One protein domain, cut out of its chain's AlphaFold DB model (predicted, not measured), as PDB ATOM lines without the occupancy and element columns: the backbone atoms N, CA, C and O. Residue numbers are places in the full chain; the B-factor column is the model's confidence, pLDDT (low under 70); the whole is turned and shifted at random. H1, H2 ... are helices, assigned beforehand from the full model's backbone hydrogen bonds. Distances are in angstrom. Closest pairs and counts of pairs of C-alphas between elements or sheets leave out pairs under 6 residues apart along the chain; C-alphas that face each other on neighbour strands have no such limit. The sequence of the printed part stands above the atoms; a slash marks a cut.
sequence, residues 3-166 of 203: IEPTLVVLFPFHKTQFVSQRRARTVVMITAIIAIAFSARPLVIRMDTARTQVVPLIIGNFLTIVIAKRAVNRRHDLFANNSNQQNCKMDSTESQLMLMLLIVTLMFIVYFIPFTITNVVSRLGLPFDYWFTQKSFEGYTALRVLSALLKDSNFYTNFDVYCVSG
ATOM      1  N   ILE A   3     120.901 152.830 133.827       61.72
ATOM      2  CA  ILE A   3     122.166 153.561 134.055       61.72
ATOM      3  C   ILE A   3     122.077 154.612 135.175       61.72
ATOM      4  O   ILE A   3     122.996 154.731 135.976       61.72
ATOM      5  N   GLU A   4     120.988 155.374 135.255       62.41
ATOM      6  CA  GLU A   4     120.825 156.458 136.237       62.41
ATOM      7  C   GLU A   4     120.744 155.944 137.688       62.41
ATOM      8  O   GLU A   4     121.588 156.337 138.494       62.41
ATOM      9  N   PRO A   5     119.829 155.013 138.038       59.16
ATOM     10  CA  PRO A   5     119.828 154.382 139.355       59.16
ATOM     11  C   PRO A   5     121.146 153.660 139.654       59.16
ATOM     12  O   PRO A   5     121.640 153.730 140.775       59.16
ATOM     13  N   THR A   6     121.782 153.043 138.656       57.31
ATOM     14  CA  THR A   6     123.100 152.429 138.822       57.31
ATOM     15  C   THR A   6     124.195 153.451 139.181       57.31
ATOM     16  O   THR A   6     125.011 153.189 140.063       57.31
ATOM     17  N   LEU A   7     124.203 154.633 138.556       61.31
ATOM     18  CA  LEU A   7     125.139 155.720 138.872       61.31
ATOM     19  C   LEU A   7     124.885 156.315 140.260       61.31
ATOM     20  O   LEU A   7     125.840 156.598 140.979       61.31
ATOM     21  N   VAL A   8     123.619 156.461 140.657       64.19
ATOM     22  CA  VAL A   8     123.245 156.933 142.001       64.19
ATOM     23  C   VAL A   8     123.730 155.965 143.078       64.19
ATOM     24  O   VAL A   8     124.253 156.393 144.103       64.19
ATOM     25  N   VAL A   9     123.612 154.660 142.826       59.00
ATOM     26  CA  VAL A   9     124.094 153.618 143.739       59.00
ATOM     27  C   VAL A   9     125.632 153.579 143.790       59.00
ATOM     28  O   VAL A   9     126.189 153.372 144.869       59.00
ATOM     29  N   LEU A  10     126.318 153.783 142.656       58.31
ATOM     30  CA  LEU A  10     127.788 153.803 142.556       58.31
ATOM     31  C   LEU A  10     128.439 155.048 143.180       58.31
ATOM     32  O   LEU A  10     129.554 154.946 143.700       58.31
ATOM     33  N   PHE A  11     127.783 156.209 143.084       62.81
ATOM     34  CA  PHE A  11     128.328 157.515 143.466       62.81
ATOM     35  C   PHE A  11     127.360 158.289 144.385       62.81
ATOM     36  O   PHE A  11     126.858 159.354 144.006       62.81
ATOM     37  N   PRO A  12     127.106 157.800 145.615       59.34
ATOM     38  CA  PRO A  12     126.127 158.403 146.524       59.34
ATOM     39  C   PRO A  12     126.476 159.851 146.912       59.34
ATOM     40  O   PRO A  12     125.586 160.693 147.019       59.34
ATOM     41  N   PHE A  13     127.765 160.191 147.024       55.88
ATOM     42  CA  PHE A  13     128.237 161.542 147.373       55.88
ATOM     43  C   PHE A  13     128.023 162.596 146.283       55.88
ATOM     44  O   PHE A  13     128.253 163.780 146.507       55.88
ATOM     45  N   HIS A  14     127.620 162.191 145.083       63.25
ATOM     46  CA  HIS A  14     127.381 163.099 143.962       63.25
ATOM     47  C   HIS A  14     125.916 163.046 143.514       63.25
ATOM     48  O   HIS A  14     125.581 163.488 142.416       63.25
ATOM     49  N   LYS A  15     125.016 162.521 144.358       59.97
ATOM     50  CA  LYS A  15     123.585 162.367 144.062       59.97
ATOM     51  C   LYS A  15     122.949 163.666 143.556       59.97
ATOM     52  O   LYS A  15     122.182 163.626 142.603       59.97
ATOM     53  N   THR A  16     123.336 164.820 144.097       59.75
ATOM     54  CA  THR A  16     122.865 166.145 143.649       59.75
ATOM     55  C   THR A  16     123.376 166.551 142.262       59.75
ATOM     56  O   THR A  16     122.661 167.224 141.525       59.75
ATOM     57  N   GLN A  17     124.576 166.117 141.865       61.22
ATOM     58  CA  GLN A  17     125.139 166.369 140.530       61.22
ATOM     59  C   GLN A  17     124.639 165.362 139.481       61.22
ATOM     60  O   GLN A  17     124.478 165.704 138.307       61.22
ATOM     61  N   PHE A  18     124.381 164.115 139.884       59.41
ATOM     62  CA  PHE A  18     123.898 163.061 138.990       59.41
ATOM     63  C   PHE A  18     122.382 163.117 138.771       59.41
ATOM     64  O   PHE A  18     121.937 162.894 137.648       59.41
ATOM     65  N   VAL A  19     121.599 163.482 139.790       62.81
ATOM     66  CA  VAL A  19     120.128 163.527 139.747       62.81
ATOM     67  C   VAL A  19     119.654 164.965 139.520       62.81
ATOM     68  O   VAL A  19     119.001 165.580 140.357       62.81
ATOM     69  N   SER A  20     120.011 165.535 138.369       72.19
ATOM     70  CA  SER A  20     119.454 166.813 137.919       72.19
ATOM     71  C   SER A  20     118.338 166.570 136.912       72.19
ATOM     72  O   SER A  20     118.525 165.849 135.930       72.19
ATOM     73  N   GLN A  21     117.198 167.244 137.090       71.44
ATOM     74  CA  GLN A  21     116.071 167.162 136.155       71.44
ATOM     75  C   GLN A  21     116.481 167.531 134.719       71.44
ATOM     76  O   GLN A  21     115.956 166.965 133.761       71.44
ATOM     77  N   ARG A  22     117.448 168.451 134.551       75.75
ATOM     78  CA  ARG A  22     117.981 168.820 133.229       75.75
ATOM     79  C   ARG A  22     118.689 167.642 132.568       75.75
ATOM     80  O   ARG A  22     118.436 167.364 131.402       75.75
ATOM     81  N   ARG A  23     119.516 166.913 133.319       71.62
ATOM     82  CA  ARG A  23     120.255 165.757 132.804       71.62
ATOM     83  C   ARG A  23     119.325 164.599 132.456       71.62
ATOM     84  O   ARG A  23     119.476 164.043 131.375       71.62
ATOM     85  N   ALA A  24     118.341 164.301 133.306       69.94
ATOM     86  CA  ALA A  24     117.336 163.278 133.020       69.94
ATOM     87  C   ALA A  24     116.605 163.573 131.696       69.94
ATOM     88  O   ALA A  24     116.486 162.697 130.841       69.94
ATOM     89  N   ARG A  25     116.206 164.835 131.465       73.81
ATOM     90  CA  ARG A  25     115.615 165.265 130.183       73.81
ATOM     91  C   ARG A  25     116.569 165.059 129.008       73.81
ATOM     92  O   ARG A  25     116.151 164.514 127.991       73.81
ATOM     93  N   THR A  26     117.838 165.446 129.147       74.94
ATOM     94  CA  THR A  26     118.849 165.248 128.096       74.94
ATOM     95  C   THR A  26     119.048 163.768 127.775       74.94
ATOM     96  O   THR A  26     119.051 163.395 126.608       74.94
ATOM     97  N   VAL A  27     119.157 162.907 128.792       72.69
ATOM     98  CA  VAL A  27     119.308 161.455 128.612       72.69
ATOM     99  C   VAL A  27     118.090 160.867 127.905       72.69
ATOM    100  O   VAL A  27     118.256 160.093 126.963       72.69
ATOM    101  N   VAL A  28     116.875 161.254 128.303       72.75
ATOM    102  CA  VAL A  28     115.639 160.807 127.643       72.75
ATOM    103  C   VAL A  28     115.604 161.259 126.184       72.75
ATOM    104  O   VAL A  28     115.343 160.430 125.314       72.75
ATOM    105  N   MET A  29     115.934 162.523 125.889       75.06
ATOM    106  CA  MET A  29     115.965 163.023 124.509       75.06
ATOM    107  C   MET A  29     117.008 162.304 123.653       75.06
ATOM    108  O   MET A  29     116.677 161.844 122.564       75.06
ATOM    109  N   ILE A  30     118.238 162.136 124.145       78.06
ATOM    110  CA  ILE A  30     119.288 161.401 123.423       78.06
ATOM    111  C   ILE A  30     118.849 159.956 123.172       78.06
ATOM    112  O   ILE A  30     118.984 159.457 122.058       78.06
ATOM    113  N   THR A  31     118.277 159.290 124.179       73.38
ATOM    114  CA  THR A  31     117.794 157.910 124.039       73.38
ATOM    115  C   THR A  31     116.684 157.818 122.992       73.38
ATOM    116  O   THR A  31     116.703 156.902 122.173       73.38
ATOM    117  N   ALA A  32     115.753 158.775 122.971       75.19
ATOM    118  CA  ALA A  32     114.693 158.839 121.969       75.19
ATOM    119  C   ALA A  32     115.254 159.065 120.555       75.19
ATOM    120  O   ALA A  32     114.870 158.351 119.635       75.19
ATOM    121  N   ILE A  33     116.206 159.990 120.385       80.44
ATOM    122  CA  ILE A  33     116.863 160.255 119.094       80.44
ATOM    123  C   ILE A  33     117.587 159.003 118.590       80.44
ATOM    124  O   ILE A  33     117.412 158.614 117.436       80.44
ATOM    125  N   ILE A  34     118.361 158.338 119.454       78.31
ATOM    126  CA  ILE A  34     119.054 157.091 119.108       78.31
ATOM    127  C   ILE A  34     118.033 156.013 118.728       78.31
ATOM    128  O   ILE A  34     118.195 155.359 117.700       78.31
ATOM    129  N   ALA A  35     116.960 155.847 119.507       74.62
ATOM    130  CA  ALA A  35     115.913 154.872 119.211       74.62
ATOM    131  C   ALA A  35     115.253 155.138 117.851       74.62
ATOM    132  O   ALA A  35     115.100 154.206 117.062       74.62
ATOM    133  N   ILE A  36     114.930 156.395 117.534       78.06
ATOM    134  CA  ILE A  36     114.375 156.792 116.233       78.06
ATOM    135  C   ILE A  36     115.376 156.488 115.114       78.06
ATOM    136  O   ILE A  36     115.002 155.859 114.127       78.06
ATOM    137  N   ALA A  37     116.652 156.844 115.278       79.69
ATOM    138  CA  ALA A  37     117.689 156.584 114.280       79.69
ATOM    139  C   ALA A  37     117.871 155.080 114.002       79.69
ATOM    140  O   ALA A  37     117.993 154.664 112.848       79.69
ATOM    141  N   PHE A  38     117.836 154.242 115.042       73.25
ATOM    142  CA  PHE A  38     117.885 152.784 114.895       73.25
ATOM    143  C   PHE A  38     116.607 152.201 114.283       73.25
ATOM    144  O   PHE A  38     116.691 151.232 113.533       73.25
ATOM    145  N   SER A  39     115.444 152.791 114.565       71.31
ATOM    146  CA  SER A  39     114.153 152.366 114.001       71.31
ATOM    147  C   SER A  39     114.000 152.770 112.533       71.31
ATOM    148  O   SER A  39     113.379 152.051 111.758       71.31
ATOM    149  N   ALA A  40     114.604 153.891 112.131       74.50
ATOM    150  CA  ALA A  40     114.616 154.374 110.753       74.50
ATOM    151  C   ALA A  40     115.604 153.601 109.859       74.50
ATOM    152  O   ALA A  40     115.413 153.524 108.650       74.50
ATOM    153  N   ARG A  41     116.647 152.979 110.427       66.88
ATOM    154  CA  ARG A  41     117.620 152.178 109.661       66.88
ATOM    155  C   ARG A  41     117.007 151.062 108.804       66.88
ATOM    156  O   ARG A  41     117.353 151.030 107.627       66.88
ATOM    157  N   PRO A  42     116.118 150.183 109.307       60.22
ATOM    158  CA  PRO A  42     115.504 149.142 108.476       60.22
ATOM    159  C   PRO A  42     114.638 149.674 107.323       60.22
ATOM    160  O   PRO A  42     114.386 148.924 106.385       60.22
ATOM    161  N   LEU A  43     114.205 150.942 107.367       59.12
ATOM    162  CA  LEU A  43     113.504 151.597 106.253       59.12
ATOM    163  C   LEU A  43     114.457 152.021 105.124       59.12
ATOM    164  O   LEU A  43     114.033 152.085 103.976       59.12
ATOM    165  N   VAL A  44     115.728 152.304 105.432       58.25
ATOM    166  CA  VAL A  44     116.710 152.846 104.471       58.25
ATOM    167  C   VAL A  44     117.678 151.775 103.972       58.25
ATOM    168  O   VAL A  44     118.084 151.781 102.814       58.25
ATOM    169  N   ILE A  45     118.056 150.835 104.836       56.50
ATOM    170  CA  ILE A  45     118.973 149.746 104.517       56.50
ATOM    171  C   ILE A  45     118.336 148.479 105.065       56.50
ATOM    172  O   ILE A  45     118.099 148.376 106.270       56.50
ATOM    173  N   ARG A  46     118.101 147.486 104.202       53.97
ATOM    174  CA  ARG A  46     117.638 146.136 104.576       53.97
ATOM    175  C   ARG A  46     118.772 145.365 105.275       53.97
ATOM    176  O   ARG A  46     119.149 144.272 104.879       53.97
ATOM    177  N   MET A  47     119.392 145.989 106.271       52.28
ATOM    178  CA  MET A  47     120.413 145.397 107.111       52.28
ATOM    179  C   MET A  47     119.743 144.570 108.194       52.28
ATOM    180  O   MET A  47     118.698 144.927 108.736       52.28
ATOM    181  N   ASP A  48     120.384 143.455 108.499       57.12
ATOM    182  CA  ASP A  48     119.887 142.427 109.389       57.12
ATOM    183  C   ASP A  48     119.629 142.970 110.808       57.12
ATOM    184  O   ASP A  48     120.527 143.081 111.651       57.12
ATOM    185  N   THR A  49     118.369 143.322 111.073       58.81
ATOM    186  CA  THR A  49     117.887 143.974 112.302       58.81
ATOM    187  C   THR A  49     118.203 143.184 113.567       58.81
ATOM    188  O   THR A  49     118.420 143.779 114.620       58.81
ATOM    189  N   ALA A  50     118.315 141.855 113.482       57.94
ATOM    190  CA  ALA A  50     118.623 141.049 114.660       57.94
ATOM    191  C   ALA A  50     120.069 141.240 115.153       57.94
ATOM    192  O   ALA A  50     120.281 141.346 116.356       57.94
ATOM    193  N   ARG A  51     121.078 141.346 114.272       60.19
ATOM    194  CA  ARG A  51     122.482 141.509 114.721       60.19
ATOM    195  C   ARG A  51     122.726 142.876 115.353       60.19
ATOM    196  O   ARG A  51     123.435 142.982 116.349       60.19
ATOM    197  N   THR A  52     122.108 143.913 114.794       64.44
ATOM    198  CA  THR A  52     122.277 145.294 115.264       64.44
ATOM    199  C   THR A  52     121.559 145.574 116.580       64.44
ATOM    200  O   THR A  52     122.025 146.421 117.333       64.44
ATOM    201  N   GLN A  53     120.474 144.858 116.894       65.44
ATOM    202  CA  GLN A  53     119.728 145.050 118.144       65.44
ATOM    203  C   GLN A  53     120.192 144.134 119.278       65.44
ATOM    204  O   GLN A  53     120.187 144.553 120.432       65.44
ATOM    205  N   VAL A  54     120.614 142.905 118.973       67.25
ATOM    206  CA  VAL A  54     120.984 141.917 119.998       67.25
ATOM    207  C   VAL A  54     122.309 142.269 120.677       67.25
ATOM    208  O   VAL A  54     122.408 142.201 121.901       67.25
ATOM    209  N   VAL A  55     123.323 142.690 119.913       69.50
ATOM    210  CA  VAL A  55     124.672 142.944 120.454       69.50
ATOM    211  C   VAL A  55     124.699 144.083 121.488       69.50
ATOM    212  O   VAL A  55     125.172 143.841 122.601       69.50
ATOM    213  N   PRO A  56     124.154 145.289 121.219       70.81
ATOM    214  CA  PRO A  56     124.157 146.379 122.203       70.81
ATOM    215  C   PRO A  56     123.395 146.021 123.477       70.81
ATOM    216  O   PRO A  56     123.691 146.508 124.564       70.81
ATOM    217  N   LEU A  57     122.398 145.162 123.327       70.06
ATOM    218  CA  LEU A  57     121.453 144.797 124.355       70.06
ATOM    219  C   LEU A  57     122.034 143.721 125.281       70.06
ATOM    220  O   LEU A  57     121.923 143.853 126.498       70.06
ATOM    221  N   ILE A  58     122.766 142.738 124.749       71.44
ATOM    222  CA  ILE A  58     123.583 141.825 125.565       71.44
ATOM    223  C   ILE A  58     124.664 142.613 126.317       71.44
ATOM    224  O   ILE A  58     124.790 142.464 127.533       71.44
ATOM    225  N   ILE A  59     125.395 143.496 125.623       74.12
ATOM    226  CA  ILE A  59     126.454 144.315 126.234       74.12
ATOM    227  C   ILE A  59     125.881 145.199 127.348       74.12
ATOM    228  O   ILE A  59     126.426 145.228 128.449       74.12
ATOM    229  N   GLY A  60     124.763 145.885 127.099       72.94
ATOM    230  CA  GLY A  60     124.127 146.778 128.068       72.94
ATOM    231  C   GLY A  60     123.636 146.055 129.324       72.94
ATOM    232  O   GLY A  60     123.828 146.549 130.437       72.94
ATOM    233  N   ASN A  61     123.059 144.861 129.175       71.50
ATOM    234  CA  ASN A  61     122.630 144.062 130.324       71.50
ATOM    235  C   ASN A  61     123.811 143.482 131.097       71.50
ATOM    236  O   ASN A  61     123.828 143.568 132.323       71.50
ATOM    237  N   PHE A  62     124.834 142.973 130.405       73.94
ATOM    238  CA  PHE A  62     126.049 142.493 131.058       73.94
ATOM    239  C   PHE A  62     126.730 143.610 131.855       73.94
ATOM    240  O   PHE A  62     127.069 143.426 133.023       73.94
ATOM    241  N   LEU A  63     126.839 144.804 131.266       74.19
ATOM    242  CA  LEU A  63     127.362 145.984 131.944       74.19
ATOM    243  C   LEU A  63     126.521 146.328 133.183       74.19
ATOM    244  O   LEU A  63     127.080 146.595 134.244       74.19
ATOM    245  N   THR A  64     125.191 146.253 133.088       69.62
ATOM    246  CA  THR A  64     124.285 146.507 134.220       69.62
ATOM    247  C   THR A  64     124.530 145.523 135.367       69.62
ATOM    248  O   THR A  64     124.652 145.948 136.513       69.62
ATOM    249  N   ILE A  65     124.687 144.228 135.071       71.56
ATOM    250  CA  ILE A  65     124.982 143.189 136.072       71.56
ATOM    251  C   ILE A  65     126.348 143.424 136.717       71.56
ATOM    252  O   ILE A  65     126.465 143.396 137.942       71.56
ATOM    253  N   VAL A  66     127.385 143.681 135.913       75.00
ATOM    254  CA  VAL A  66     128.741 143.950 136.416       75.00
ATOM    255  C   VAL A  66     128.735 145.160 137.336       75.00
ATOM    256  O   VAL A  66     129.335 145.122 138.413       75.00
ATOM    257  N   ILE A  67     128.044 146.228 136.942       70.88
ATOM    258  CA  ILE A  67     127.978 147.427 137.760       70.88
ATOM    259  C   ILE A  67     127.158 147.181 139.032       70.88
ATOM    260  O   ILE A  67     127.593 147.595 140.104       70.88
ATOM    261  N   ALA A  68     126.029 146.475 138.949       65.69
ATOM    262  CA  ALA A  68     125.242 146.100 140.122       65.69
ATOM    263  C   ALA A  68     126.077 145.269 141.112       65.69
ATOM    264  O   ALA A  68     126.115 145.582 142.299       65.69
ATOM    265  N   LYS A  69     126.836 144.280 140.624       75.00
ATOM    266  CA  LYS A  69     127.739 143.464 141.450       75.00
ATOM    267  C   LYS A  69     128.856 144.298 142.078       75.00
ATOM    268  O   LYS A  69     129.117 144.170 143.270       75.00
ATOM    269  N   ARG A  70     129.490 145.194 141.311       77.06
ATOM    270  CA  ARG A  70     130.503 146.126 141.841       77.06
ATOM    271  C   ARG A  70     129.924 147.043 142.912       77.06
ATOM    272  O   ARG A  70     130.584 147.287 143.915       77.06
ATOM    273  N   ALA A  71     128.704 147.532 142.714       68.25
ATOM    274  CA  ALA A  71     128.019 148.365 143.686       68.25
ATOM    275  C   ALA A  71     127.721 147.612 144.993       68.25
ATOM    276  O   ALA A  71     127.912 148.179 146.066       68.25
ATOM    277  N   VAL A  72     127.308 146.343 144.913       71.94
ATOM    278  CA  VAL A  72     127.100 145.482 146.089       71.94
ATOM    279  C   VAL A  72     128.420 145.225 146.824       71.94
ATOM    280  O   VAL A  72     128.495 145.468 148.025       71.94
ATOM    281  N   ASN A  73     129.477 144.821 146.113       74.94
ATOM    282  CA  ASN A  73     130.775 144.520 146.729       74.94
ATOM    283  C   ASN A  73     131.391 145.747 147.410       74.94
ATOM    284  O   ASN A  73     131.759 145.685 148.576       74.94
ATOM    285  N   ARG A  74     131.412 146.897 146.725       71.38
ATOM    286  CA  ARG A  74     131.977 148.139 147.273       71.38
ATOM    287  C   ARG A  74     131.254 148.589 148.545       71.38
ATOM    288  O   ARG A  74     131.854 149.216 149.409       71.38
ATOM    289  N   ARG A  75     129.960 148.279 148.661       65.31
ATOM    290  CA  ARG A  75     129.180 148.527 149.880       65.31
ATOM    291  C   ARG A  75     129.581 147.568 150.993       65.31
ATOM    292  O   ARG A  75     129.768 148.021 152.114       65.31
ATOM    293  N   HIS A  76     129.759 146.286 150.684       72.06
ATOM    294  CA  HIS A  76     130.240 145.302 151.652       72.06
ATOM    295  C   HIS A  76     131.605 145.702 152.237       72.06
ATOM    296  O   HIS A  76     131.791 145.626 153.448       72.06
ATOM    297  N   ASP A  77     132.505 146.230 151.405       77.31
ATOM    298  CA  ASP A  77     133.818 146.727 151.838       77.31
ATOM    299  C   ASP A  77     133.707 147.970 152.743       77.31
ATOM    300  O   ASP A  77     134.406 148.080 153.749       77.31
ATOM    301  N   LEU A  78     132.793 148.899 152.427       69.94
ATOM    302  CA  LEU A  78     132.541 150.091 153.249       69.94
ATOM    303  C   LEU A  78     131.945 149.751 154.623       69.94
ATOM    304  O   LEU A  78     132.255 150.438 155.596       69.94
ATOM    305  N   PHE A  79     131.107 148.714 154.710       68.00
ATOM    306  CA  PHE A  79     130.562 148.230 155.982       68.00
ATOM    307  C   PHE A  79     131.582 147.409 156.778       68.00
ATOM    308  O   PHE A  79     131.627 147.532 157.998       68.00
ATOM    309  N   ALA A  80     132.426 146.619 156.108       72.25
ATOM    310  CA  ALA A  80     133.469 145.828 156.760       72.25
ATOM    311  C   ALA A  80     134.571 146.704 157.382       72.25
ATOM    312  O   ALA A  80     135.042 146.408 158.477       72.25
ATOM    313  N   ASN A  81     134.944 147.808 156.723       70.12
ATOM    314  CA  ASN A  81     135.999 148.706 157.207       70.12
ATOM    315  C   ASN A  81     135.531 149.727 158.264       70.12
ATOM    316  O   ASN A  81     136.369 150.313 158.941       70.12
ATOM    317  N   ASN A  82     134.221 149.941 158.436       64.12
ATOM    318  CA  ASN A  82     133.655 150.885 159.412       64.12
ATOM    319  C   ASN A  82     132.933 150.162 160.564       64.12
ATOM    320  O   ASN A  82     131.784 150.467 160.886       64.12
ATOM    321  N   SER A  83     133.624 149.230 161.223       56.09
ATOM    322  CA  SER A  83     133.124 148.467 162.381       56.09
ATOM    323  C   SER A  83     132.672 149.324 163.579       56.09
ATOM    324  O   SER A  83     131.952 148.825 164.439       56.09
ATOM    325  N   ASN A  84     133.009 150.620 163.613       58.75
ATOM    326  CA  ASN A  84     132.625 151.552 164.683       58.75
ATOM    327  C   ASN A  84     131.391 152.433 164.381       58.75
ATOM    328  O   ASN A  84     131.020 153.254 165.218       58.75
ATOM    329  N   GLN A  85     130.723 152.297 163.227       52.78
ATOM    330  CA  GLN A  85     129.541 153.110 162.887       52.78
ATOM    331  C   GLN A  85     128.237 152.303 162.942       52.78
ATOM    332  O   GLN A  85     127.623 151.956 161.935       52.78
ATOM    333  N   GLN A  86     127.752 152.092 164.165       51.28
ATOM    334  CA  GLN A  86     126.487 151.417 164.490       51.28
ATOM    335  C   GLN A  86     125.217 152.160 163.998       51.28
ATOM    336  O   GLN A  86     124.106 151.676 164.190       51.28
ATOM    337  N   ASN A  87     125.359 153.305 163.312       51.31
ATOM    338  CA  ASN A  87     124.247 154.155 162.860       51.31
ATOM    339  C   ASN A  87     124.087 154.284 161.336       51.31
ATOM    340  O   ASN A  87     123.162 154.961 160.886       51.31
ATOM    341  N   CYS A  88     124.898 153.609 160.516       53.62
ATOM    342  CA  CYS A  88     124.669 153.552 159.064       53.62
ATOM    343  C   CYS A  88     123.583 152.519 158.724       53.62
ATOM    344  O   CYS A  88     123.813 151.542 158.013       53.62
ATOM    345  N   LYS A  89     122.376 152.720 159.264       57.28
ATOM    346  CA  LYS A  89     121.199 151.943 158.882       57.28
ATOM    347  C   LYS A  89     120.903 152.280 157.425       57.28
ATOM    348  O   LYS A  89     120.642 153.432 157.089       57.28
ATOM    349  N   MET A  90     121.015 151.277 156.561       57.97
ATOM    350  CA  MET A  90     120.760 151.413 155.133       57.97
ATOM    351  C   MET A  90     119.372 152.027 154.934       57.97
ATOM    352  O   MET A  90     118.381 151.498 155.444       57.97
ATOM    353  N   ASP A  91     119.312 153.158 154.234       70.25
ATOM    354  CA  ASP A  91     118.045 153.803 153.925       70.25
ATOM    355  C   ASP A  91     117.206 152.808 153.111       70.25
ATOM    356  O   ASP A  91     117.606 152.374 152.026       70.25
ATOM    357  N   SER A  92     116.070 152.386 153.674       74.38
ATOM    358  CA  SER A  92     115.176 151.366 153.099       74.38
ATOM    359  C   SER A  92     114.785 151.661 151.645       74.38
ATOM    360  O   SER A  92     114.485 150.758 150.868       74.38
ATOM    361  N   THR A  93     114.857 152.932 151.263       73.88
ATOM    362  CA  THR A  93     114.585 153.427 149.919       73.88
ATOM    363  C   THR A  93     115.640 152.975 148.900       73.88
ATOM    364  O   THR A  93     115.319 152.693 147.745       73.88
ATOM    365  N   GLU A  94     116.910 152.872 149.301       71.88
ATOM    366  CA  GLU A  94     117.995 152.464 148.403       71.88
ATOM    367  C   GLU A  94     118.032 150.955 148.163       71.88
ATOM    368  O   GLU A  94     118.274 150.523 147.033       71.88
ATOM    369  N   SER A  95     117.789 150.148 149.201       76.00
ATOM    370  CA  SER A  95     117.702 148.689 149.058       76.00
ATOM    371  C   SER A  95     116.535 148.302 148.151       76.00
ATOM    372  O   SER A  95     116.689 147.451 147.277       76.00
ATOM    373  N   GLN A  96     115.406 149.002 148.280       79.62
ATOM    374  CA  GLN A  96     114.240 148.855 147.414       79.62
ATOM    375  C   GLN A  96     114.553 149.185 145.945       79.62
ATOM    376  O   GLN A  96     114.180 148.427 145.051       79.62
ATOM    377  N   LEU A  97     115.286 150.271 145.679       77.88
ATOM    378  CA  LEU A  97     115.683 150.653 144.319       77.88
ATOM    379  C   LEU A  97     116.663 149.648 143.696       77.88
ATOM    380  O   LEU A  97     116.532 149.306 142.521       77.88
ATOM    381  N   MET A  98     117.617 149.140 144.478       77.12
ATOM    382  CA  MET A  98     118.551 148.110 144.020       77.12
ATOM    383  C   MET A  98     117.832 146.791 143.709       77.12
ATOM    384  O   MET A  98     118.088 146.191 142.665       77.12
ATOM    385  N   LEU A  99     116.901 146.373 144.572       81.06
ATOM    386  CA  LEU A  99     116.060 145.197 144.348       81.06
ATOM    387  C   LEU A  99     115.230 145.354 143.068       81.06
ATOM    388  O   LEU A  99     115.194 144.447 142.242       81.06
ATOM    389  N   MET A 100     114.622 146.524 142.861       83.88
ATOM    390  CA  MET A 100     113.856 146.826 141.653       83.88
ATOM    391  C   MET A 100     114.727 146.726 140.393       83.88
ATOM    392  O   MET A 100     114.320 146.112 139.411       83.88
ATOM    393  N   LEU A 101     115.949 147.273 140.422       81.06
ATOM    394  CA  LEU A 101     116.894 147.171 139.307       81.06
ATOM    395  C   LEU A 101     117.259 145.707 139.007       81.06
ATOM    396  O   LEU A 101     117.331 145.312 137.842       81.06
ATOM    397  N   LEU A 102     117.473 144.906 140.054       82.25
ATOM    398  CA  LEU A 102     117.778 143.484 139.931       82.25
ATOM    399  C   LEU A 102     116.610 142.719 139.298       82.25
ATOM    400  O   LEU A 102     116.833 141.971 138.349       82.25
ATOM    401  N   ILE A 103     115.380 142.945 139.770       86.00
ATOM    402  CA  ILE A 103     114.168 142.310 139.231       86.00
ATOM    403  C   ILE A 103     113.977 142.680 137.761       86.00
ATOM    404  O   ILE A 103     113.798 141.789 136.937       86.00
ATOM    405  N   VAL A 104     114.083 143.966 137.407       85.00
ATOM    406  CA  VAL A 104     113.971 144.427 136.011       85.00
ATOM    407  C   VAL A 104     115.031 143.767 135.126       85.00
ATOM    408  O   VAL A 104     114.728 143.325 134.020       85.00
ATOM    409  N   THR A 105     116.267 143.641 135.615       82.00
ATOM    410  CA  THR A 105     117.353 142.984 134.868       82.00
ATOM    411  C   THR A 105     117.099 141.481 134.708       82.00
ATOM    412  O   THR A 105     117.321 140.926 133.635       82.00
ATOM    413  N   LEU A 106     116.596 140.812 135.748       84.56
ATOM    414  CA  LEU A 106     116.255 139.391 135.699       84.56
ATOM    415  C   LEU A 106     115.088 139.129 134.738       84.56
ATOM    416  O   LEU A 106     115.167 138.233 133.902       84.56
ATOM    417  N   MET A 107     114.031 139.941 134.810       87.12
ATOM    418  CA  MET A 107     112.906 139.873 133.878       87.12
ATOM    419  C   MET A 107     113.378 140.080 132.446       87.12
ATOM    420  O   MET A 107     113.031 139.298 131.565       87.12
ATOM    421  N   PHE A 108     114.248 141.060 132.223       84.25
ATOM    422  CA  PHE A 108     114.837 141.286 130.917       84.25
ATOM    423  C   PHE A 108     115.515 140.026 130.355       84.25
ATOM    424  O   PHE A 108     115.278 139.657 129.207       84.25
ATOM    425  N   ILE A 109     116.329 139.342 131.160       84.94
ATOM    426  CA  ILE A 109     116.991 138.083 130.783       84.94
ATOM    427  C   ILE A 109     115.943 137.029 130.408       84.94
ATOM    428  O   ILE A 109     116.011 136.462 129.320       84.94
ATOM    429  N   VAL A 110     114.949 136.806 131.271       88.31
ATOM    430  CA  VAL A 110     113.918 135.774 131.077       88.31
ATOM    431  C   VAL A 110     113.072 136.032 129.827       88.31
ATOM    432  O   VAL A 110     112.804 135.100 129.074       88.31
ATOM    433  N   TYR A 111     112.679 137.280 129.566       88.31
ATOM    434  CA  TYR A 111     111.817 137.615 128.431       88.31
ATOM    435  C   TYR A 111     112.581 137.770 127.113       88.31
ATOM    436  O   TYR A 111     112.070 137.409 126.052       88.31
ATOM    437  N   PHE A 112     113.801 138.312 127.143       85.12
ATOM    438  CA  PHE A 112     114.509 138.713 125.925       85.12
ATOM    439  C   PHE A 112     115.464 137.640 125.387       85.12
ATOM    440  O   PHE A 112     115.691 137.568 124.172       85.12
ATOM    441  N   ILE A 113     116.018 136.777 126.249       85.88
ATOM    442  CA  ILE A 113     116.917 135.698 125.812       85.88
ATOM    443  C   ILE A 113     116.206 134.679 124.907       85.88
ATOM    444  O   ILE A 113     116.751 134.410 123.837       85.88
ATOM    445  N   PRO A 114     114.999 134.161 125.223       88.00
ATOM    446  CA  PRO A 114     114.302 133.216 124.342       88.00
ATOM    447  C   PRO A 114     114.057 133.783 122.934       88.00
ATOM    448  O   PRO A 114     114.294 133.115 121.925       88.00
ATOM    449  N   PHE A 115     113.681 135.063 122.852       87.81
ATOM    450  CA  PHE A 115     113.512 135.781 121.585       87.81
ATOM    451  C   PHE A 115     114.824 135.930 120.807       87.81
ATOM    452  O   PHE A 115     114.861 135.818 119.579       87.81
ATOM    453  N   THR A 116     115.921 136.171 121.516       83.75
ATOM    454  CA  THR A 116     117.248 136.277 120.909       83.75
ATOM    455  C   THR A 116     117.710 134.928 120.364       83.75
ATOM    456  O   THR A 116     118.115 134.850 119.206       83.75
ATOM    457  N   ILE A 117     117.599 133.864 121.166       84.81
ATOM    458  CA  ILE A 117     117.978 132.500 120.778       84.81
ATOM    459  C   ILE A 117     117.188 132.066 119.547       84.81
ATOM    460  O   ILE A 117     117.793 131.671 118.557       84.81
ATOM    461  N   THR A 118     115.859 132.202 119.560       85.50
ATOM    462  CA  THR A 118     115.023 131.794 118.418       85.50
ATOM    463  C   THR A 118     115.410 132.524 117.132       85.50
ATOM    464  O   THR A 118     115.575 131.869 116.104       85.50
ATOM    465  N   ASN A 119     115.658 133.839 117.173       81.38
ATOM    466  CA  ASN A 119     116.098 134.594 115.992       81.38
ATOM    467  C   ASN A 119     117.514 134.226 115.518       81.38
ATOM    468  O   ASN A 119     117.762 134.183 114.312       81.38
ATOM    469  N   VAL A 120     118.453 133.975 116.433       79.62
ATOM    470  CA  VAL A 120     119.823 133.570 116.075       79.62
ATOM    471  C   VAL A 120     119.827 132.167 115.469       79.62
ATOM    472  O   VAL A 120     120.444 131.966 114.425       79.62
ATOM    473  N   VAL A 121     119.077 131.228 116.055       79.00
ATOM    474  CA  VAL A 121     118.964 129.844 115.570       79.00
ATOM    475  C   VAL A 121     118.413 129.798 114.143       79.00
ATOM    476  O   VAL A 121     119.014 129.122 113.317       79.00
ATOM    477  N   SER A 122     117.380 130.589 113.795       72.69
ATOM    478  CA  SER A 122     116.900 130.655 112.394       72.69
ATOM    479  C   SER A 122     117.943 131.142 111.391       72.69
ATOM    480  O   SER A 122     117.803 130.909 110.198       72.69
ATOM    481  N   ARG A 123     118.946 131.899 111.845       69.25
ATOM    482  CA  ARG A 123     119.869 132.631 110.967       69.25
ATOM    483  C   ARG A 123     121.221 131.972 110.821       69.25
ATOM    484  O   ARG A 123     121.893 132.209 109.826       69.25
ATOM    485  N   LEU A 124     121.650 131.209 111.823       70.44
ATOM    486  CA  LEU A 124     122.932 130.522 111.760       70.44
ATOM    487  C   LEU A 124     122.927 129.370 110.754       70.44
ATOM    488  O   LEU A 124     123.993 128.809 110.530       70.44
ATOM    489  N   GLY A 125     121.772 129.018 110.166       60.56
ATOM    490  CA  GLY A 125     121.676 127.897 109.228       60.56
ATOM    491  C   GLY A 125     122.297 126.632 109.814       60.56
ATOM    492  O   GLY A 125     122.839 125.811 109.080       60.56
ATOM    493  N   LEU A 126     122.300 126.522 111.156       59.72
ATOM    494  CA  LEU A 126     122.758 125.329 111.851       59.72
ATOM    495  C   LEU A 126     122.002 124.152 111.225       59.72
ATOM    496  O   LEU A 126     120.859 124.357 110.812       59.72
ATOM    497  N   PRO A 127     122.595 122.948 111.152       50.91
ATOM    498  CA  PRO A 127     122.090 121.802 110.382       50.91
ATOM    499  C   PRO A 127     120.758 121.213 110.901       50.91
ATOM    500  O   PRO A 127     120.466 120.036 110.732       50.91
ATOM    501  N   PHE A 128     119.920 122.032 111.526       52.50
ATOM    502  CA  PHE A 128     118.506 121.817 111.756       52.50
ATOM    503  C   PHE A 128     117.700 121.692 110.458       52.50
ATOM    504  O   PHE A 128     116.707 120.977 110.484       52.50
ATOM    505  N   ASP A 129     118.141 122.267 109.329       52.00
ATOM    506  CA  ASP A 129     117.458 122.098 108.030       52.00
ATOM    507  C   ASP A 129     117.397 120.629 107.564       52.00
ATOM    508  O   ASP A 129     116.468 120.246 106.861       52.00
ATOM    509  N   TYR A 130     118.330 119.774 108.004       52.59
ATOM    510  CA  TYR A 130     118.324 118.339 107.681       52.59
ATOM    511  C   TYR A 130     117.546 117.471 108.682       52.59
ATOM    512  O   TYR A 130     117.191 116.338 108.365       52.59
ATOM    513  N   TRP A 131     117.287 117.974 109.894       53.22
ATOM    514  CA  TRP A 131     116.600 117.233 110.962       53.22
ATOM    515  C   TRP A 131     115.135 117.638 111.140       53.22
ATOM    516  O   TRP A 131     114.384 116.960 111.848       53.22
ATOM    517  N   PHE A 132     114.710 118.732 110.508       54.44
ATOM    518  CA  PHE A 132     113.370 119.256 110.687       54.44
ATOM    519  C   PHE A 132     112.352 118.597 109.742       54.44
ATOM    520  O   PHE A 132     112.124 119.026 108.615       54.44
ATOM    521  N   THR A 133     111.669 117.557 110.226       59.75
ATOM    522  CA  THR A 133     110.404 117.087 109.630       59.75
ATOM    523  C   THR A 133     109.333 118.187 109.700       59.75
ATOM    524  O   THR A 133     109.372 119.035 110.589       59.75
ATOM    525  N   GLN A 134     108.320 118.175 108.827       59.47
ATOM    526  CA  GLN A 134     107.249 119.193 108.784       59.47
ATOM    527  C   GLN A 134     106.644 119.542 110.170       59.47
ATOM    528  O   GLN A 134     106.392 120.709 110.458       59.47
ATOM    529  N   LYS A 135     106.526 118.560 111.081       62.06
ATOM    530  CA  LYS A 135     106.064 118.755 112.475       62.06
ATOM    531  C   LYS A 135     106.970 119.653 113.321       62.06
ATOM    532  O   LYS A 135     106.503 120.389 114.186       62.06
ATOM    533  N   SER A 136     108.275 119.588 113.105       69.19
ATOM    534  CA  SER A 136     109.225 120.413 113.848       69.19
ATOM    535  C   SER A 136     109.174 121.879 113.400       69.19
ATOM    536  O   SER A 136     109.265 122.765 114.249       69.19
ATOM    537  N   PHE A 137     108.889 122.157 112.118       73.94
ATOM    538  CA  PHE A 137     108.710 123.524 111.606       73.94
ATOM    539  C   PHE A 137     107.549 124.262 112.295       73.94
ATOM    540  O   PHE A 137     107.680 125.434 112.667       73.94
ATOM    541  N   GLU A 138     106.436 123.567 112.542       79.62
ATOM    542  CA  GLU A 138     105.300 124.099 113.306       79.62
ATOM    543  C   GLU A 138     105.693 124.416 114.754       79.62
ATOM    544  O   GLU A 138     105.427 125.517 115.243       79.62
ATOM    545  N   GLY A 139     106.404 123.499 115.419       84.12
ATOM    546  CA  GLY A 139     106.898 123.696 116.785       84.12
ATOM    547  C   GLY A 139     107.845 124.892 116.914       84.12
ATOM    548  O   GLY A 139     107.721 125.694 117.841       84.12
ATOM    549  N   TYR A 140     108.754 125.073 115.954       83.31
ATOM    550  CA  TYR A 140     109.649 126.230 115.922       83.31
ATOM    551  C   TYR A 140     108.897 127.543 115.672       83.31
ATOM    552  O   TYR A 140     109.176 128.552 116.327       83.31
ATOM    553  N   THR A 141     107.904 127.534 114.781       84.88
ATOM    554  CA  THR A 141     107.051 128.703 114.532       84.88
ATOM    555  C   THR A 141     106.282 129.094 115.794       84.88
ATOM    556  O   THR A 141     106.298 130.265 116.182       84.88
ATOM    557  N   ALA A 142     105.695 128.121 116.497       88.75
ATOM    558  CA  ALA A 142     105.023 128.347 117.774       88.75
ATOM    559  C   ALA A 142     105.981 128.911 118.837       88.75
ATOM    560  O   ALA A 142     105.658 129.900 119.496       88.75
ATOM    561  N   LEU A 143     107.190 128.350 118.961       89.44
ATOM    562  CA  LEU A 143     108.211 128.832 119.896       89.44
ATOM    563  C   LEU A 143     108.643 130.272 119.585       89.44
ATOM    564  O   LEU A 143     108.857 131.073 120.500       89.44
ATOM    565  N   ARG A 144     108.753 130.624 118.300       87.38
ATOM    566  CA  ARG A 144     109.099 131.977 117.853       87.38
ATOM    567  C   ARG A 144     108.000 132.983 118.186       87.38
ATOM    568  O   ARG A 144     108.309 134.061 118.691       87.38
ATOM    569  N   VAL A 145     106.735 132.629 117.948       90.69
ATOM    570  CA  VAL A 145     105.577 133.459 118.324       90.69
ATOM    571  C   VAL A 145     105.519 133.636 119.840       90.69
ATOM    572  O   VAL A 145     105.429 134.765 120.315       90.69
ATOM    573  N   LEU A 146     105.665 132.553 120.608       93.44
ATOM    574  CA  LEU A 146     105.679 132.612 122.069       93.44
ATOM    575  C   LEU A 146     106.820 133.496 122.591       93.44
ATOM    576  O   LEU A 146     106.615 134.320 123.478       93.44
ATOM    577  N   SER A 147     108.009 133.381 122.003       90.94
ATOM    578  CA  SER A 147     109.154 134.221 122.363       90.94
ATOM    579  C   SER A 147     108.919 135.699 122.040       90.94
ATOM    580  O   SER A 147     109.345 136.567 122.799       90.94
ATOM    581  N   ALA A 148     108.225 136.010 120.940       88.44
ATOM    582  CA  ALA A 148     107.835 137.381 120.620       88.44
ATOM    583  C   ALA A 148     106.819 137.931 121.636       88.44
ATOM    584  O   ALA A 148     107.014 139.032 122.149       88.44
ATOM    585  N   LEU A 149     105.804 137.139 121.998       91.81
ATOM    586  CA  LEU A 149     104.822 137.503 123.025       91.81
ATOM    587  C   LEU A 149     105.473 137.711 124.398       91.81
ATOM    588  O   LEU A 149     105.133 138.661 125.101       91.81
ATOM    589  N   LEU A 150     106.446 136.874 124.771       90.62
ATOM    590  CA  LEU A 150     107.246 137.045 125.987       90.62
ATOM    591  C   LEU A 150     108.019 138.370 125.963       90.62
ATOM    592  O   LEU A 150     107.971 139.133 126.927       90.62
ATOM    593  N   LYS A 151     108.687 138.681 124.847       88.25
ATOM    594  CA  LYS A 151     109.415 139.945 124.673       88.25
ATOM    595  C   LYS A 151     108.492 141.158 124.832       88.25
ATOM    596  O   LYS A 151     108.881 142.126 125.477       88.25
ATOM    597  N   ASP A 152     107.288 141.108 124.268       86.44
ATOM    598  CA  ASP A 152     106.316 142.201 124.381       86.44
ATOM    599  C   ASP A 152     105.706 142.280 125.794       86.44
ATOM    600  O   ASP A 152     105.487 143.372 126.320       86.44
ATOM    601  N   SER A 153     105.541 141.137 126.468       90.38
ATOM    602  CA  SER A 153     105.084 141.059 127.864       90.38
ATOM    603  C   SER A 153     106.025 141.776 128.837       90.38
ATOM    604  O   SER A 153     105.563 142.361 129.815       90.38
ATOM    605  N   ASN A 154     107.327 141.816 128.533       87.62
ATOM    606  CA  ASN A 154     108.329 142.531 129.327       87.62
ATOM    607  C   ASN A 154     108.001 144.025 129.515       87.62
ATOM    608  O   ASN A 154     108.361 144.628 130.524       87.62
ATOM    609  N   PHE A 155     107.336 144.665 128.547       82.62
ATOM    610  CA  PHE A 155     106.964 146.075 128.688       82.62
ATOM    611  C   PHE A 155     105.903 146.278 129.774       82.62
ATOM    612  O   PHE A 155     106.004 147.229 130.548       82.62
ATOM    613  N   TYR A 156     104.937 145.363 129.865       87.62
ATOM    614  CA  TYR A 156     103.880 145.402 130.877       87.62
ATOM    615  C   TYR A 156     104.415 145.032 132.257       87.62
ATOM    616  O   TYR A 156     104.184 145.754 133.223       87.62
ATOM    617  N   THR A 157     105.228 143.979 132.347       85.94
ATOM    618  CA  THR A 157     105.781 143.554 133.637       85.94
ATOM    619  C   THR A 157     106.725 144.582 134.238       85.94
ATOM    620  O   THR A 157     106.739 144.746 135.453       85.94
ATOM    621  N   ASN A 158     107.465 145.342 133.424       82.69
ATOM    622  CA  ASN A 158     108.241 146.468 133.939       82.69
ATOM    623  C   ASN A 158     107.342 147.478 134.661       82.69
ATOM    624  O   ASN A 158     107.665 147.883 135.776       82.69
ATOM    625  N   PHE A 159     106.202 147.850 134.070       83.62
ATOM    626  CA  PHE A 159     105.229 148.728 134.722       83.62
ATOM    627  C   PHE A 159     104.716 148.133 136.041       83.62
ATOM    628  O   PHE A 159     104.695 148.834 137.054       83.62
ATOM    629  N   ASP A 160     104.395 146.840 136.064       85.81
ATOM    630  CA  ASP A 160     103.944 146.152 137.278       85.81
ATOM    631  C   ASP A 160     105.023 146.135 138.367       85.81
ATOM    632  O   ASP A 160     104.739 146.409 139.533       85.81
ATOM    633  N   VAL A 161     106.286 145.902 137.998       84.81
ATOM    634  CA  VAL A 161     107.422 145.945 138.928       84.81
ATOM    635  C   VAL A 161     107.571 147.339 139.531       84.81
ATOM    636  O   VAL A 161     107.777 147.442 140.741       84.81
ATOM    637  N   TYR A 162     107.417 148.409 138.746       81.12
ATOM    638  CA  TYR A 162     107.424 149.777 139.275       81.12
ATOM    639  C   TYR A 162     106.226 150.048 140.199       81.12
ATOM    640  O   TYR A 162     106.397 150.683 141.242       81.12
ATOM    641  N   CYS A 163     105.040 149.534 139.864       81.31
ATOM    642  CA  CYS A 163     103.839 149.647 140.694       81.31
ATOM    643  C   CYS A 163     104.000 148.955 142.053       81.31
ATOM    644  O   CYS A 163     103.719 149.554 143.090       81.31
ATOM    645  N   VAL A 164     104.467 147.704 142.053       82.38
ATOM    646  CA  VAL A 164     104.615 146.886 143.264       82.38
ATOM    647  C   VAL A 164     105.801 147.361 144.104       82.38
ATOM    648  O   VAL A 164     105.702 147.479 145.325       82.38
ATOM    649  N   SER A 165     106.923 147.680 143.454       77.31
ATOM    650  CA  SER A 165     108.176 148.017 144.137       77.31
ATOM    651  C   SER A 165     108.286 149.487 144.519       77.31
ATOM    652  O   SER A 165     109.186 149.818 145.274       77.31
ATOM    653  N   GLY A 166     107.438 150.393 144.027       75.12
ATOM    654  CA  GLY A 166     107.545 151.825 144.304       75.12
ATOM    655  C   GLY A 166     106.390 152.336 145.153       75.12
ATOM    656  O   GLY A 166     105.371 152.734 144.602       75.12
TER     657      GLY A 166
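What this domain is: This is residues 3 to 166 of the 203 residues of the protein "Hypothetical protein" of Rotaria magnacalcarata (UniProt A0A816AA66). Three long helices, H4, H5 and H7, lie side by side in a row with H5 in the middle, neighbours running opposite ways. A fourth long helix, H3, is held off from the row, while short H1 packs on H4 and H5 and H2 folds back on H1. The printed part has 164 residues, with helices H1 to H7 in order and no named strand: all helix. It is loose, radius of gyration of the C-alphas 20.7 A, and only just a rod, spanning 69 by 34 by 28 A.

How they stand to each other: H1, residues 3 to 10, and H2, residues 12 to 18, form a hairpin, closest C-alphas Val 8 and Lys 15, 5.8 A. H1 touches residues 64 to 71 of H4, residues 49 to 81, closest C-alphas Leu 10 and Ala 71, 5.6 A. H3, residues 21 to 44, is close to H4 but not clearly touching: C-alphas Pro 42 and Thr 49, 6.9 A. H4 and H5, residues 92 to 123, form a hairpin at 29 degrees, closest C-alphas Val 54 and Thr 116, 6.8 A. H1 touches H5 too, closest C-alphas Pro 5 and Leu 97, 7.5 A. H7, residues 134 to 165, touches H5 at 15 degrees, opposite ways, closest C-alphas Phe 115 and Ser 147, 4.7 A. H6, residues 127 to 130, touches no helix. O i to N i+4 pairs are within hydrogen-bond range throughout H1, and in 1 of 3 in H2 (i+3: 2 of 4), 18 of 20 in H3, 26 of 29 in H4, 25 of 28 in H5 and 24 of 28 in H7.

Where its parts are: H1 begins at C-alpha 3 (122.166, 153.561, 134.055); H7 ends at C-alpha 165 (108.176, 148.017, 144.137). H3 is 34.8 A long, H4 48.7 A, H5 46.3 A and H7 45.6 A.

The domain as a whole: The C-alphas farthest apart, Asn 84 and Gln 134, are 69.4 A apart. The printed part has no cut and no long link. Mean pLDDT of the printed part is 72.4; residues 3 to 19, 41 to 55, 82 to 90 and 125 to 136 are among those under 70.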